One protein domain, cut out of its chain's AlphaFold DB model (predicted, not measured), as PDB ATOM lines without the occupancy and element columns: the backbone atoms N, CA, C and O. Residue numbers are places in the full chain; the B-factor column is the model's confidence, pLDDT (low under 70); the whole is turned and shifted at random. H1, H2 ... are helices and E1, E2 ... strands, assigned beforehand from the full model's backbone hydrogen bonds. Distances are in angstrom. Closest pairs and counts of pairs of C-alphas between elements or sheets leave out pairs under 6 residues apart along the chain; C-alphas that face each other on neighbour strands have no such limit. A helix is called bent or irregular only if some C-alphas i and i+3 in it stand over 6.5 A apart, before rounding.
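AT A GLANCE: This is residues 41 to 133 of the 194 residues of the protein "Hypothetical protein" of Mantoniella antarctica (UniProt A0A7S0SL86). The long helix H2 lies in the middle, with a small sheet of two parallel strands, E1 and E2, packed on one side of it and H4 packed aslant on another; short H3 packs on H4. Away from this body, at the far end of a long link, residues 50 to 66, lies the one-turn helix H1. The printed part has 93 residues with four named helices and two named strands in the order H1, E1, H2, E2, H3, H4; the class is mostly helix, though under half of the residues, 45, are in named elements. The whole is compact, with a radius of gyration of the C-alphas of 14.0 A and spans of 41 by 31 by 22 A.

IN THESE COORDINATES: Begin at C-alpha 46, at (-14.448, -55.541, 42.914), where H1, residues 46 to 49, starts. Next find E1, residues 67 to 70, 9.8 A long, then C-alpha 76 at (-25.544, -64.397, 43.000), from which H2, residues 76 to 90, runs 20.7 A. E2 is residues 99 to 102, 9.9 A long, and H3 is residues 106 to 110, 5.9 A long. H4, residues 120 to 132, runs 18.8 A and ends at C-alpha 132, (-28.328, -80.798, 40.400); it is irregular, but only just, with C-alphas 122 and 125 6.6 A apart.

HOW THE PARTS SIT: Look first at E1 and E2, parallel neighbours at 24 degrees: C-alphas 68 and 100 face each other at 4.8 A, and N 69 and O 100 are within hydrogen-bond range at 2.8 A. E1, H2 and E2 form a strand-helix-strand unit, two parallel neighbour strands with a helix between them in the chain, and its crossover is right-handed. The closest C-alphas of H2 and E2 are those of Tyr 86 and Val 99, 6.5 A apart; those of E1 and H2 are Val 69 and Thr 82, 7.4 A apart. H2 and H4 touch, the C-alphas of Lys 83 and Phe 129 being closest at 6.6 A, and run the same way at a steep tilt of 49 degrees. H3 and H4 touch, closest at the C-alphas of Arg 110 and Arg 127, 5.1 A. H1 is apart from H2, E2, H3 and H4. In H2 and H3 every O i to N i+4 pair is within hydrogen-bond range, in H4 5 of 9 are, and H1 is too short for such a pair.

THE WHOLE: The two C-alphas farthest apart, those of Thr 63 and Phe 117, are 42.3 A apart. The printed part has no cut, and the link from H1 to E1 is long, 17 residues. The mean pLDDT of the printed part is 71.4; look for values under 70 at residues 41 to 61, 73 to 75, 93 to 95 and 112 to 120.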
ATOM      1  N   LEU A  41     -15.564 -55.244  49.522       48.88
ATOM      2  CA  LEU A  41     -15.029 -55.491  48.177       48.88
ATOM      3  C   LEU A  41     -15.549 -56.789  47.531       48.88
ATOM      4  O   LEU A  41     -15.691 -56.840  46.301       48.88
ATOM      5  N   SER A  42     -15.886 -57.794  48.348       46.03
ATOM      6  CA  SER A  42     -16.452 -59.070  47.892       46.03
ATOM      7  C   SER A  42     -17.923 -58.882  47.517       46.03
ATOM      8  O   SER A  42     -18.340 -59.196  46.400       46.03
ATOM      9  N   VAL A  43     -18.661 -58.171  48.375       42.62
ATOM     10  CA  VAL A  43     -20.063 -57.777  48.170       42.62
ATOM     11  C   VAL A  43     -20.236 -56.863  46.948       42.62
ATOM     12  O   VAL A  43     -21.253 -56.938  46.257       42.62
ATOM     13  N   SER A  44     -19.250 -56.014  46.632       49.88
ATOM     14  CA  SER A  44     -19.300 -55.114  45.471       49.88
ATOM     15  C   SER A  44     -18.814 -55.750  44.161       49.88
ATOM     16  O   SER A  44     -18.870 -55.104  43.114       49.88
ATOM     17  N   GLY A  45     -18.279 -56.977  44.197       48.22
ATOM     18  CA  GLY A  45     -17.697 -57.650  43.034       48.22
ATOM     19  C   GLY A  45     -16.385 -57.037  42.522       48.22
ATOM     20  O   GLY A  45     -15.948 -57.387  41.424       48.22
ATOM     21  N   LEU A  46     -15.735 -56.151  43.291       51.00
ATOM     22  CA  LEU A  46     -14.448 -55.541  42.914       51.00
ATOM     23  C   LEU A  46     -13.308 -56.569  42.924       51.00
ATOM     24  O   LEU A  46     -12.365 -56.456  42.139       51.00
ATOM     25  N   ASP A  47     -13.444 -57.633  43.713       51.72
ATOM     26  CA  ASP A  47     -12.503 -58.758  43.742       51.72
ATOM     27  C   ASP A  47     -12.429 -59.511  42.403       51.72
ATOM     28  O   ASP A  47     -11.368 -60.025  42.034       51.72
ATOM     29  N   LYS A  48     -13.524 -59.506  41.620       49.31
ATOM     30  CA  LYS A  48     -13.547 -60.042  40.247       49.31
ATOM     31  C   LYS A  48     -12.682 -59.205  39.294       49.31
ATOM     32  O   LYS A  48     -12.124 -59.756  38.351       49.31
ATOM     33  N   LEU A  49     -12.550 -57.896  39.540       49.16
ATOM     34  CA  LEU A  49     -11.729 -56.977  38.741       49.16
ATOM     35  C   LEU A  49     -10.234 -57.086  39.091       49.16
ATOM     36  O   LEU A  49      -9.375 -56.840  38.248       49.16
ATOM     37  N   LEU A  50      -9.925 -57.465  40.334       48.97
ATOM     38  CA  LEU A  50      -8.565 -57.542  40.875       48.97
ATOM     39  C   LEU A  50      -7.936 -58.946  40.796       48.97
ATOM     40  O   LEU A  50      -6.842 -59.147  41.319       48.97
ATOM     41  N   ASN A  51      -8.596 -59.922  40.156       45.00
ATOM     42  CA  ASN A  51      -8.138 -61.320  40.049       45.00
ATOM     43  C   ASN A  51      -7.810 -61.988  41.401       45.00
ATOM     44  O   ASN A  51      -7.123 -63.012  41.455       45.00
ATOM     45  N   LYS A  52      -8.321 -61.442  42.508       42.88
ATOM     46  CA  LYS A  52      -8.118 -61.986  43.849       42.88
ATOM     47  C   LYS A  52      -9.154 -63.084  44.072       42.88
ATOM     48  O   LYS A  52     -10.155 -62.925  44.762       42.88
ATOM     49  N   ARG A  53      -8.948 -64.213  43.396       46.62
ATOM     50  CA  ARG A  53      -9.774 -65.404  43.574       46.62
ATOM     51  C   ARG A  53      -9.454 -65.978  44.953       46.62
ATOM     52  O   ARG A  53      -8.395 -66.564  45.137       46.62
ATOM     53  N   VAL A  54     -10.342 -65.782  45.926       48.84
ATOM     54  CA  VAL A  54     -10.290 -66.536  47.185       48.84
ATOM     55  C   VAL A  54     -10.641 -67.976  46.828       48.84
ATOM     56  O   VAL A  54     -11.793 -68.302  46.559       48.84
ATOM     57  N   THR A  55      -9.619 -68.808  46.679       49.69
ATOM     58  CA  THR A  55      -9.766 -70.233  46.411       49.69
ATOM     59  C   THR A  55     -10.194 -70.947  47.697       49.69
ATOM     60  O   THR A  55      -9.768 -70.607  48.802       49.69
ATOM     61  N   LEU A  56     -11.100 -71.917  47.551       55.97
ATOM     62  CA  LEU A  56     -11.641 -72.719  48.656       55.97
ATOM     63  C   LEU A  56     -10.562 -73.547  49.373       55.97
ATOM     64  O   LEU A  56     -10.753 -73.945  50.514       55.97
ATOM     65  N   ASP A  57      -9.415 -73.761  48.726       55.31
ATOM     66  CA  ASP A  57      -8.247 -74.472  49.254       55.31
ATOM     67  C   ASP A  57      -7.715 -73.901  50.577       55.31
ATOM     68  O   ASP A  57      -7.117 -74.633  51.359       55.31
ATOM     69  N   ARG A  58      -7.952 -72.614  50.866       54.22
ATOM     70  CA  ARG A  58      -7.537 -71.982  52.132       54.22
ATOM     71  C   ARG A  58      -8.552 -72.132  53.267       54.22
ATOM     72  O   ARG A  58      -8.232 -71.742  54.385       54.22
ATOM     73  N   ARG A  59      -9.755 -72.644  52.987       63.25
ATOM     74  CA  ARG A  59     -10.889 -72.716  53.935       63.25
ATOM     75  C   ARG A  59     -11.391 -74.135  54.187       63.25
ATOM     76  O   ARG A  59     -12.366 -74.322  54.904       63.25
ATOM     77  N   VAL A  60     -10.755 -75.115  53.558       67.12
ATOM     78  CA  VAL A  60     -11.178 -76.508  53.568       67.12
ATOM     79  C   VAL A  60     -10.039 -77.351  54.109       67.12
ATOM     80  O   VAL A  60      -8.956 -77.394  53.521       67.12
ATOM     81  N   GLU A  61     -10.277 -78.031  55.223       69.56
ATOM     82  CA  GLU A  61      -9.293 -78.934  55.796       69.56
ATOM     83  C   GLU A  61      -9.333 -80.281  55.066       69.56
ATOM     84  O   GLU A  61     -10.374 -80.752  54.597       69.56
ATOM     85  N   ALA A  62      -8.181 -80.946  54.965       72.50
ATOM     86  CA  ALA A  62      -8.108 -82.288  54.378       72.50
ATOM     87  C   ALA A  62      -8.893 -83.331  55.200       72.50
ATOM     88  O   ALA A  62      -9.235 -84.394  54.689       72.50
ATOM     89  N   THR A  63      -9.163 -83.025  56.470       76.50
ATOM     90  CA  THR A  63      -9.926 -83.839  57.422       76.50
ATOM     91  C   THR A  63     -11.439 -83.668  57.313       76.50
ATOM     92  O   THR A  63     -12.165 -84.477  57.891       76.50
ATOM     93  N   ASP A  64     -11.931 -82.666  56.579       77.88
ATOM     94  CA  ASP A  64     -13.369 -82.461  56.408       77.88
ATOM     95  C   ASP A  64     -14.002 -83.641  55.665       77.88
ATOM     96  O   ASP A  64     -13.509 -84.078  54.626       77.88
ATOM     97  N   THR A  65     -15.140 -84.129  56.160       83.12
ATOM     98  CA  THR A  65     -15.868 -85.260  55.557       83.12
ATOM     99  C   THR A  65     -17.079 -84.832  54.727       83.12
ATOM    100  O   THR A  65     -17.757 -85.681  54.155       83.12
ATOM    101  N   GLY A  66     -17.397 -83.537  54.686       84.75
ATOM    102  CA  GLY A  66     -18.581 -82.989  54.025       84.75
ATOM    103  C   GLY A  66     -18.819 -81.530  54.392       84.75
ATOM    104  O   GLY A  66     -18.284 -81.038  55.381       84.75
ATOM    105  N   PHE A  67     -19.652 -80.853  53.608       84.75
ATOM    106  CA  PHE A  67     -19.949 -79.433  53.767       84.75
ATOM    107  C   PHE A  67     -21.438 -79.206  53.977       84.75
ATOM    108  O   PHE A  67     -22.267 -79.820  53.304       84.75
ATOM    109  N   VAL A  68     -21.777 -78.279  54.871       84.06
ATOM    110  CA  VAL A  68     -23.142 -77.784  55.041       84.06
ATOM    111  C   VAL A  68     -23.159 -76.303  54.690       84.06
ATOM    112  O   VAL A  68     -22.532 -75.491  55.363       84.06
ATOM    113  N   VAL A  69     -23.881 -75.950  53.630       81.69
ATOM    114  CA  VAL A  69     -24.001 -74.574  53.146       81.69
ATOM    115  C   VAL A  69     -25.383 -74.043  53.499       81.69
ATOM    116  O   VAL A  69     -26.406 -74.579  53.064       81.69
ATOM    117  N   ALA A  70     -25.424 -72.990  54.309       77.25
ATOM    118  CA  ALA A  70     -26.666 -72.339  54.703       77.25
ATOM    119  C   ALA A  70     -27.054 -71.254  53.702       77.25
ATOM    120  O   ALA A  70     -26.207 -70.471  53.290       77.25
ATOM    121  N   TYR A  71     -28.347 -71.170  53.388       70.44
ATOM    122  CA  TYR A  71     -28.961 -70.002  52.753       70.44
ATOM    123  C   TYR A  71     -28.271 -69.463  51.484       70.44
ATOM    124  O   TYR A  71     -28.215 -68.245  51.345       70.44
ATOM    125  N   PRO A  72     -27.825 -70.289  50.510       70.75
ATOM    126  CA  PRO A  72     -27.326 -69.766  49.237       70.75
ATOM    127  C   PRO A  72     -28.507 -69.206  48.422       70.75
ATOM    128  O   PRO A  72     -29.051 -69.867  47.535       70.75
ATOM    129  N   SER A  73     -29.000 -68.025  48.792       67.25
ATOM    130  CA  SER A  73     -30.264 -67.452  48.324       67.25
ATOM    131  C   SER A  73     -30.112 -65.972  48.006       67.25
ATOM    132  O   SER A  73     -29.426 -65.259  48.725       67.25
ATOM    133  N   LEU A  74     -30.775 -65.520  46.932       57.28
ATOM    134  CA  LEU A  74     -30.855 -64.137  46.415       57.28
ATOM    135  C   LEU A  74     -29.528 -63.429  46.069       57.28
ATOM    136  O   LEU A  74     -29.533 -62.557  45.203       57.28
ATOM    137  N   ASN A  75     -28.406 -63.816  46.670       69.38
ATOM    138  CA  ASN A  75     -27.073 -63.325  46.376       69.38
ATOM    139  C   ASN A  75     -26.394 -64.224  45.325       69.38
ATOM    140  O   ASN A  75     -26.026 -65.372  45.587       69.38
ATOM    141  N   THR A  76     -26.219 -63.699  44.109       71.31
ATOM    142  CA  THR A  76     -25.544 -64.397  43.000       71.31
ATOM    143  C   THR A  76     -24.112 -64.809  43.359       71.31
ATOM    144  O   THR A  76     -23.637 -65.834  42.866       71.31
ATOM    145  N   ALA A  77     -23.421 -64.041  44.209       72.69
ATOM    146  CA  ALA A  77     -22.055 -64.343  44.634       72.69
ATOM    147  C   ALA A  77     -22.012 -65.615  45.493       72.69
ATOM    148  O   ALA A  77     -21.315 -66.563  45.134       72.69
ATOM    149  N   GLU A  78     -22.849 -65.705  46.530       74.44
ATOM    150  CA  GLU A  78     -22.964 -66.896  47.385       74.44
ATOM    151  C   GLU A  78     -23.319 -68.151  46.587       74.44
ATOM    152  O   GLU A  78     -22.712 -69.211  46.763       74.44
ATOM    153  N   LEU A  79     -24.276 -68.038  45.662       78.81
ATOM    154  CA  LEU A  79     -24.674 -69.176  44.840       78.81
ATOM    155  C   LEU A  79     -23.557 -69.597  43.873       78.81
ATOM    156  O   LEU A  79     -23.376 -70.789  43.621       78.81
ATOM    157  N   THR A  80     -22.771 -68.638  43.379       79.88
ATOM    158  CA  THR A  80     -21.575 -68.898  42.566       79.88
ATOM    159  C   THR A  80     -20.499 -69.610  43.384       79.88
ATOM    160  O   THR A  80     -19.972 -70.614  42.918       79.88
ATOM    161  N   ARG A  81     -20.213 -69.173  44.617       79.00
ATOM    162  CA  ARG A  81     -19.250 -69.851  45.506       79.00
ATOM    163  C   ARG A  81     -19.694 -71.258  45.877       79.00
ATOM    164  O   ARG A  81     -18.895 -72.188  45.837       79.00
ATOM    165  N   THR A  82     -20.983 -71.431  46.156       83.06
ATOM    166  CA  THR A  82     -21.566 -72.754  46.412       83.06
ATOM    167  C   THR A  82     -21.389 -73.669  45.197       83.06
ATOM    168  O   THR A  82     -21.064 -74.845  45.352       83.06
ATOM    169  N   LYS A  83     -21.549 -73.132  43.978       85.44
ATOM    170  CA  LYS A  83     -21.283 -73.875  42.741       85.44
ATOM    171  C   LYS A  83     -19.803 -74.235  42.595       85.44
ATOM    172  O   LYS A  83     -19.505 -75.371  42.251       85.44
ATOM    173  N   GLU A  84     -18.888 -73.302  42.850       83.19
ATOM    174  CA  GLU A  84     -17.445 -73.571  42.783       83.19
ATOM    175  C   GLU A  84     -17.025 -74.675  43.764       83.19
ATOM    176  O   GLU A  84     -16.248 -75.549  43.387       83.19
ATOM    177  N   LEU A  85     -17.583 -74.679  44.982       82.50
ATOM    178  CA  LEU A  85     -17.383 -75.753  45.959       82.50
ATOM    179  C   LEU A  85     -17.893 -77.090  45.431       82.50
ATOM    180  O   LEU A  85     -17.158 -78.073  45.430       82.50
ATOM    181  N   TYR A  86     -19.129 -77.119  44.932       85.81
ATOM    182  CA  TYR A  86     -19.719 -78.322  44.355       85.81
ATOM    183  C   TYR A  86     -18.902 -78.877  43.181       85.81
ATOM    184  O   TYR A  86     -18.618 -80.072  43.141       85.81
ATOM    185  N   ASP A  87     -18.501 -78.023  42.238       84.88
ATOM    186  CA  ASP A  87     -17.690 -78.431  41.091       84.88
ATOM    187  C   ASP A  87     -16.308 -78.934  41.541       84.88
ATOM    188  O   ASP A  87     -15.799 -79.908  40.986       84.88
ATOM    189  N   GLY A  88     -15.693 -78.282  42.533       81.62
ATOM    190  CA  GLY A  88     -14.403 -78.682  43.094       81.62
ATOM    191  C   GLY A  88     -14.455 -80.080  43.703       81.62
ATOM    192  O   GLY A  88     -13.652 -80.937  43.339       81.62
ATOM    193  N   GLU A  89     -15.452 -80.339  44.550       83.88
ATOM    194  CA  GLU A  89     -15.651 -81.659  45.151       83.88
ATOM    195  C   GLU A  89     -15.995 -82.715  44.098       83.88
ATOM    196  O   GLU A  89     -15.407 -83.794  44.090       83.88
ATOM    197  N   ARG A  90     -16.872 -82.408  43.137       82.38
ATOM    198  CA  ARG A  90     -17.249 -83.348  42.068       82.38
ATOM    199  C   ARG A  90     -16.062 -83.792  41.207       82.38
ATOM    200  O   ARG A  90     -16.069 -84.917  40.710       82.38
ATOM    201  N   ASN A  91     -15.069 -82.925  41.019       79.25
ATOM    202  CA  ASN A  91     -13.888 -83.194  40.195       79.25
ATOM    203  C   ASN A  91     -12.681 -83.730  40.996       79.25
ATOM    204  O   ASN A  91     -11.626 -83.976  40.410       79.25
ATOM    205  N   ALA A  92     -12.805 -83.916  42.315       76.94
ATOM    206  CA  ALA A  92     -11.715 -84.401  43.154       76.94
ATOM    207  C   ALA A  92     -11.392 -85.882  42.878       76.94
ATOM    208  O   ALA A  92     -12.266 -86.750  42.882       76.94
ATOM    209  N   SER A  93     -10.105 -86.201  42.693       65.69
ATOM    210  CA  SER A  93      -9.633 -87.542  42.297       65.69
ATOM    211  C   SER A  93      -9.787 -88.636  43.373       65.69
ATOM    212  O   SER A  93      -9.467 -89.790  43.104       65.69
ATOM    213  N   GLY A  94     -10.273 -88.297  44.575       69.12
ATOM    214  CA  GLY A  94     -10.430 -89.200  45.727       69.12
ATOM    215  C   GLY A  94     -11.877 -89.513  46.122       69.12
ATOM    216  O   GLY A  94     -12.095 -90.085  47.185       69.12
ATOM    217  N   GLY A  95     -12.854 -89.142  45.286       68.19
ATOM    218  CA  GLY A  95     -14.271 -89.145  45.651       68.19
ATOM    219  C   GLY A  95     -14.628 -87.845  46.369       68.19
ATOM    220  O   GLY A  95     -14.132 -87.569  47.457       68.19
ATOM    221  N   GLY A  96     -15.447 -87.016  45.723       79.44
ATOM    222  CA  GLY A  96     -15.861 -85.725  46.267       79.44
ATOM    223  C   GLY A  96     -16.595 -85.844  47.594       79.44
ATOM    224  O   GLY A  96     -17.379 -86.776  47.797       79.44
ATOM    225  N   ARG A  97     -16.383 -84.877  48.486       86.25
ATOM    226  CA  ARG A  97     -17.122 -84.806  49.746       86.25
ATOM    227  C   ARG A  97     -18.545 -84.301  49.490       86.25
ATOM    228  O   ARG A  97     -18.757 -83.450  48.622       86.25
ATOM    229  N   PRO A  98     -19.547 -84.807  50.226       86.44
ATOM    230  CA  PRO A  98     -20.925 -84.375  50.054       86.44
ATOM    231  C   PRO A  98     -21.091 -82.894  50.409       86.44
ATOM    232  O   PRO A  98     -20.587 -82.427  51.430       86.44
ATOM    233  N   VAL A  99     -21.862 -82.175  49.590       86.81
ATOM    234  CA  VAL A  99     -22.288 -80.795  49.847       86.81
ATOM    235  C   VAL A  99     -23.787 -80.801  50.131       86.81
ATOM    236  O   VAL A  99     -24.595 -81.106  49.254       86.81
ATOM    237  N   VAL A 100     -24.170 -80.462  51.359       86.88
ATOM    238  CA  VAL A 100     -25.562 -80.358  51.802       86.88
ATOM    239  C   VAL A 100     -25.953 -78.890  51.861       86.88
ATOM    240  O   VAL A 100     -25.327 -78.104  52.564       86.88
ATOM    241  N   VAL A 101     -27.012 -78.511  51.149       85.31
ATOM    242  CA  VAL A 101     -27.561 -77.151  51.213       85.31
ATOM    243  C   VAL A 101     -28.786 -77.126  52.118       85.31
ATOM    244  O   VAL A 101     -29.753 -77.854  51.896       85.31
ATOM    245  N   CYS A 102     -28.771 -76.242  53.113       81.88
ATOM    246  CA  CYS A 102     -29.886 -76.007  54.023       81.88
ATOM    247  C   CYS A 102     -30.552 -74.665  53.717       81.88
ATOM    248  O   CYS A 102     -29.871 -73.658  53.532       81.88
ATOM    249  N   ASN A 103     -31.889 -74.640  53.708       71.81
ATOM    250  CA  ASN A 103     -32.686 -73.426  53.486       71.81
ATOM    251  C   ASN A 103     -32.298 -72.637  52.222       71.81
ATOM    252  O   ASN A 103     -32.478 -71.423  52.159       71.81
ATOM    253  N   GLY A 104     -31.762 -73.314  51.206       71.38
ATOM    254  CA  GLY A 104     -31.498 -72.678  49.928       71.38
ATOM    255  C   GLY A 104     -32.824 -72.323  49.269       71.38
ATOM    256  O   GLY A 104     -33.602 -73.214  48.928       71.38
ATOM    257  N   GLU A 105     -33.086 -71.036  49.034       74.19
ATOM    258  CA  GLU A 105     -34.199 -70.565  48.191       74.19
ATOM    259  C   GLU A 105     -33.924 -70.867  46.698       74.19
ATOM    260  O   GLU A 105     -34.169 -70.065  45.797       74.19
ATOM    261  N   LEU A 106     -33.383 -72.059  46.421       80.94
ATOM    262  CA  LEU A 106     -32.892 -72.484  45.117       80.94
ATOM    263  C   LEU A 106     -34.014 -72.594  44.103       80.94
ATOM    264  O   LEU A 106     -33.751 -72.550  42.912       80.94
ATOM    265  N   GLU A 107     -35.261 -72.722  44.546       80.19
ATOM    266  CA  GLU A 107     -36.402 -72.859  43.655       80.19
ATOM    267  C   GLU A 107     -36.623 -71.624  42.783       80.19
ATOM    268  O   GLU A 107     -36.992 -71.767  41.620       80.19
ATOM    269  N   ARG A 108     -36.338 -70.417  43.285       76.81
ATOM    270  CA  ARG A 108     -36.386 -69.196  42.464       76.81
ATOM    271  C   ARG A 108     -35.332 -69.204  41.365       76.81
ATOM    272  O   ARG A 108     -35.595 -68.722  40.271       76.81
ATOM    273  N   THR A 109     -34.160 -69.770  41.641       78.94
ATOM    274  CA  THR A 109     -33.109 -69.945  40.633       78.94
ATOM    275  C   THR A 109     -33.393 -71.140  39.723       78.94
ATOM    276  O   THR A 109     -33.093 -71.097  38.540       78.94
ATOM    277  N   ARG A 110     -33.989 -72.215  40.240       80.75
ATOM    278  CA  ARG A 110     -34.302 -73.445  39.501       80.75
ATOM    279  C   ARG A 110     -35.452 -73.234  38.521       80.75
ATOM    280  O   ARG A 110     -35.425 -73.765  37.409       80.75
ATOM    281  N   SER A 111     -36.459 -72.479  38.949       71.19
ATOM    282  CA  SER A 111     -37.573 -72.030  38.124       71.19
ATOM    283  C   SER A 111     -37.154 -70.802  37.316       71.19
ATOM    284  O   SER A 111     -36.288 -70.032  37.722       71.19
ATOM    285  N   ASN A 112     -37.760 -70.585  36.150       67.94
ATOM    286  CA  ASN A 112     -37.535 -69.374  35.350       67.94
ATOM    287  C   ASN A 112     -38.208 -68.139  35.991       67.94
ATOM    288  O   ASN A 112     -38.889 -67.384  35.305       67.94
ATOM    289  N   TYR A 113     -38.069 -67.958  37.308       66.12
ATOM    290  CA  TYR A 113     -38.687 -66.866  38.053       66.12
ATOM    291  C   TYR A 113     -38.192 -65.502  37.561       66.12
ATOM    292  O   TYR A 113     -38.989 -64.588  37.366       66.12
ATOM    293  N   TYR A 114     -36.886 -65.378  37.302       62.50
ATOM    294  CA  TYR A 114     -36.321 -64.182  36.681       62.50
ATOM    295  C   TYR A 114     -36.439 -64.251  35.156       62.50
ATOM    296  O   TYR A 114     -36.071 -65.280  34.570       62.50
ATOM    297  N   PRO A 115     -36.880 -63.162  34.493       66.56
ATOM    298  CA  PRO A 115     -36.941 -63.106  33.043       66.56
ATOM    299  C   PRO A 115     -35.608 -63.526  32.404       66.56
ATOM    300  O   PRO A 115     -34.547 -63.173  32.924       66.56
ATOM    301  N   PRO A 116     -35.617 -64.262  31.277       63.66
ATOM    302  CA  PRO A 116     -34.398 -64.811  30.679       63.66
ATOM    303  C   PRO A 116     -33.323 -63.773  30.335       63.66
ATOM    304  O   PRO A 116     -32.155 -64.133  30.277       63.66
ATOM    305  N   PHE A 117     -33.709 -62.512  30.124       68.31
ATOM    306  CA  PHE A 117     -32.803 -61.406  29.806       68.31
ATOM    307  C   PHE A 117     -32.111 -60.793  31.035       68.31
ATOM    308  O   PHE A 117     -31.131 -60.068  30.878       68.31
ATOM    309  N   TRP A 118     -32.586 -61.067  32.254       59.09
ATOM    310  CA  TRP A 118     -31.987 -60.529  33.476       59.09
ATOM    311  C   TRP A 118     -30.793 -61.393  33.890       59.09
ATOM    312  O   TRP A 118     -30.960 -62.577  34.186       59.09
ATOM    313  N   ASN A 119     -29.587 -60.811  33.903       62.97
ATOM    314  CA  ASN A 119     -28.338 -61.480  34.294       62.97
ATOM    315  C   ASN A 119     -28.119 -62.835  33.593       62.97
ATOM    316  O   ASN A 119     -27.607 -63.769  34.203       62.97
ATOM    317  N   ALA A 120     -28.517 -62.964  32.321       67.88
ATOM    318  CA  ALA A 120     -28.544 -64.235  31.588       67.88
ATOM    319  C   ALA A 120     -27.209 -65.005  31.650       67.88
ATOM    320  O   ALA A 120     -27.200 -66.218  31.861       67.88
ATOM    321  N   THR A 121     -26.093 -64.281  31.521       71.50
ATOM    322  CA  THR A 121     -24.733 -64.834  31.561       71.50
ATOM    323  C   THR A 121     -24.373 -65.403  32.933       71.50
ATOM    324  O   THR A 121     -23.824 -66.497  33.011       71.50
ATOM    325  N   GLU A 122     -24.703 -64.697  34.018       71.94
ATOM    326  CA  GLU A 122     -24.387 -65.139  35.384       71.94
ATOM    327  C   GLU A 122     -25.383 -66.193  35.883       71.94
ATOM    328  O   GLU A 122     -25.003 -67.181  36.506       71.94
ATOM    329  N   MET A 123     -26.668 -66.028  35.565       76.00
ATOM    330  CA  MET A 123     -27.737 -66.897  36.051       76.00
ATOM    331  C   MET A 123     -27.819 -68.219  35.295       76.00
ATOM    332  O   MET A 123     -28.254 -69.205  35.881       76.00
ATOM    333  N   GLY A 124     -27.414 -68.286  34.023       80.00
ATOM    334  CA  GLY A 124     -27.471 -69.514  33.221       80.00
ATOM    335  C   GLY A 124     -26.812 -70.722  33.910       80.00
ATOM    336  O   GLY A 124     -27.501 -71.717  34.162       80.00
ATOM    337  N   PRO A 125     -25.523 -70.636  34.293       81.69
ATOM    338  CA  PRO A 125     -24.837 -71.693  35.036       81.69
ATOM    339  C   PRO A 125     -25.482 -72.010  36.392       81.69
ATOM    340  O   PRO A 125     -25.550 -73.176  36.782       81.69
ATOM    341  N   LEU A 126     -25.995 -70.997  37.098       83.88
ATOM    342  CA  LEU A 126     -26.620 -71.161  38.414       83.88
ATOM    343  C   LEU A 126     -27.987 -71.854  38.332       83.88
ATOM    344  O   LEU A 126     -28.337 -72.623  39.223       83.88
ATOM    345  N   ARG A 127     -28.741 -71.655  37.240       82.19
ATOM    346  CA  ARG A 127     -29.983 -72.395  36.952       82.19
ATOM    347  C   ARG A 127     -29.716 -73.880  36.747       82.19
ATOM    348  O   ARG A 127     -30.490 -74.704  37.224       82.19
ATOM    349  N   GLY A 128     -28.648 -74.214  36.016       84.06
ATOM    350  CA  GLY A 128     -28.202 -75.597  35.840       84.06
ATOM    351  C   GLY A 128     -27.801 -76.209  37.177       84.06
ATOM    352  O   GLY A 128     -28.362 -77.218  37.586       84.06
ATOM    353  N   PHE A 129     -26.932 -75.518  37.912       86.44
ATOM    354  CA  PHE A 129     -26.491 -75.924  39.244       86.44
ATOM    355  C   PHE A 129     -27.653 -76.163  40.225       86.44
ATOM    356  O   PHE A 129     -27.708 -77.199  40.877       86.44
ATOM    357  N   ALA A 130     -28.646 -75.268  40.281       86.56
ATOM    358  CA  ALA A 130     -29.801 -75.412  41.170       86.56
ATOM    359  C   ALA A 130     -30.671 -76.657  40.881       86.56
ATOM    360  O   ALA A 130     -31.477 -77.045  41.734       86.56
ATOM    361  N   LYS A 131     -30.545 -77.262  39.689       86.19
ATOM    362  CA  LYS A 131     -31.232 -78.504  39.292       86.19
ATOM    363  C   LYS A 131     -30.452 -79.771  39.653       86.19
ATOM    364  O   LYS A 131     -31.054 -80.835  39.647       86.19
ATOM    365  N   GLU A 132     -29.165 -79.663  39.978       86.88
ATOM    366  CA  GLU A 132     -28.328 -80.798  40.400       86.88
ATOM    367  C   GLU A 132     -28.660 -81.266  41.827       86.88
ATOM    368  O   GLU A 132     -28.331 -82.383  42.213       86.88
ATOM    369  N   PHE A 133     -29.315 -80.414  42.622       84.75
ATOM    370  CA  PHE A 133     -29.674 -80.737  43.998       84.75
ATOM    371  C   PHE A 133     -30.866 -81.681  44.076       84.75
ATOM    372  O   PHE A 133     -31.965 -81.364  43.614       84.75
TER     373      PHE A 133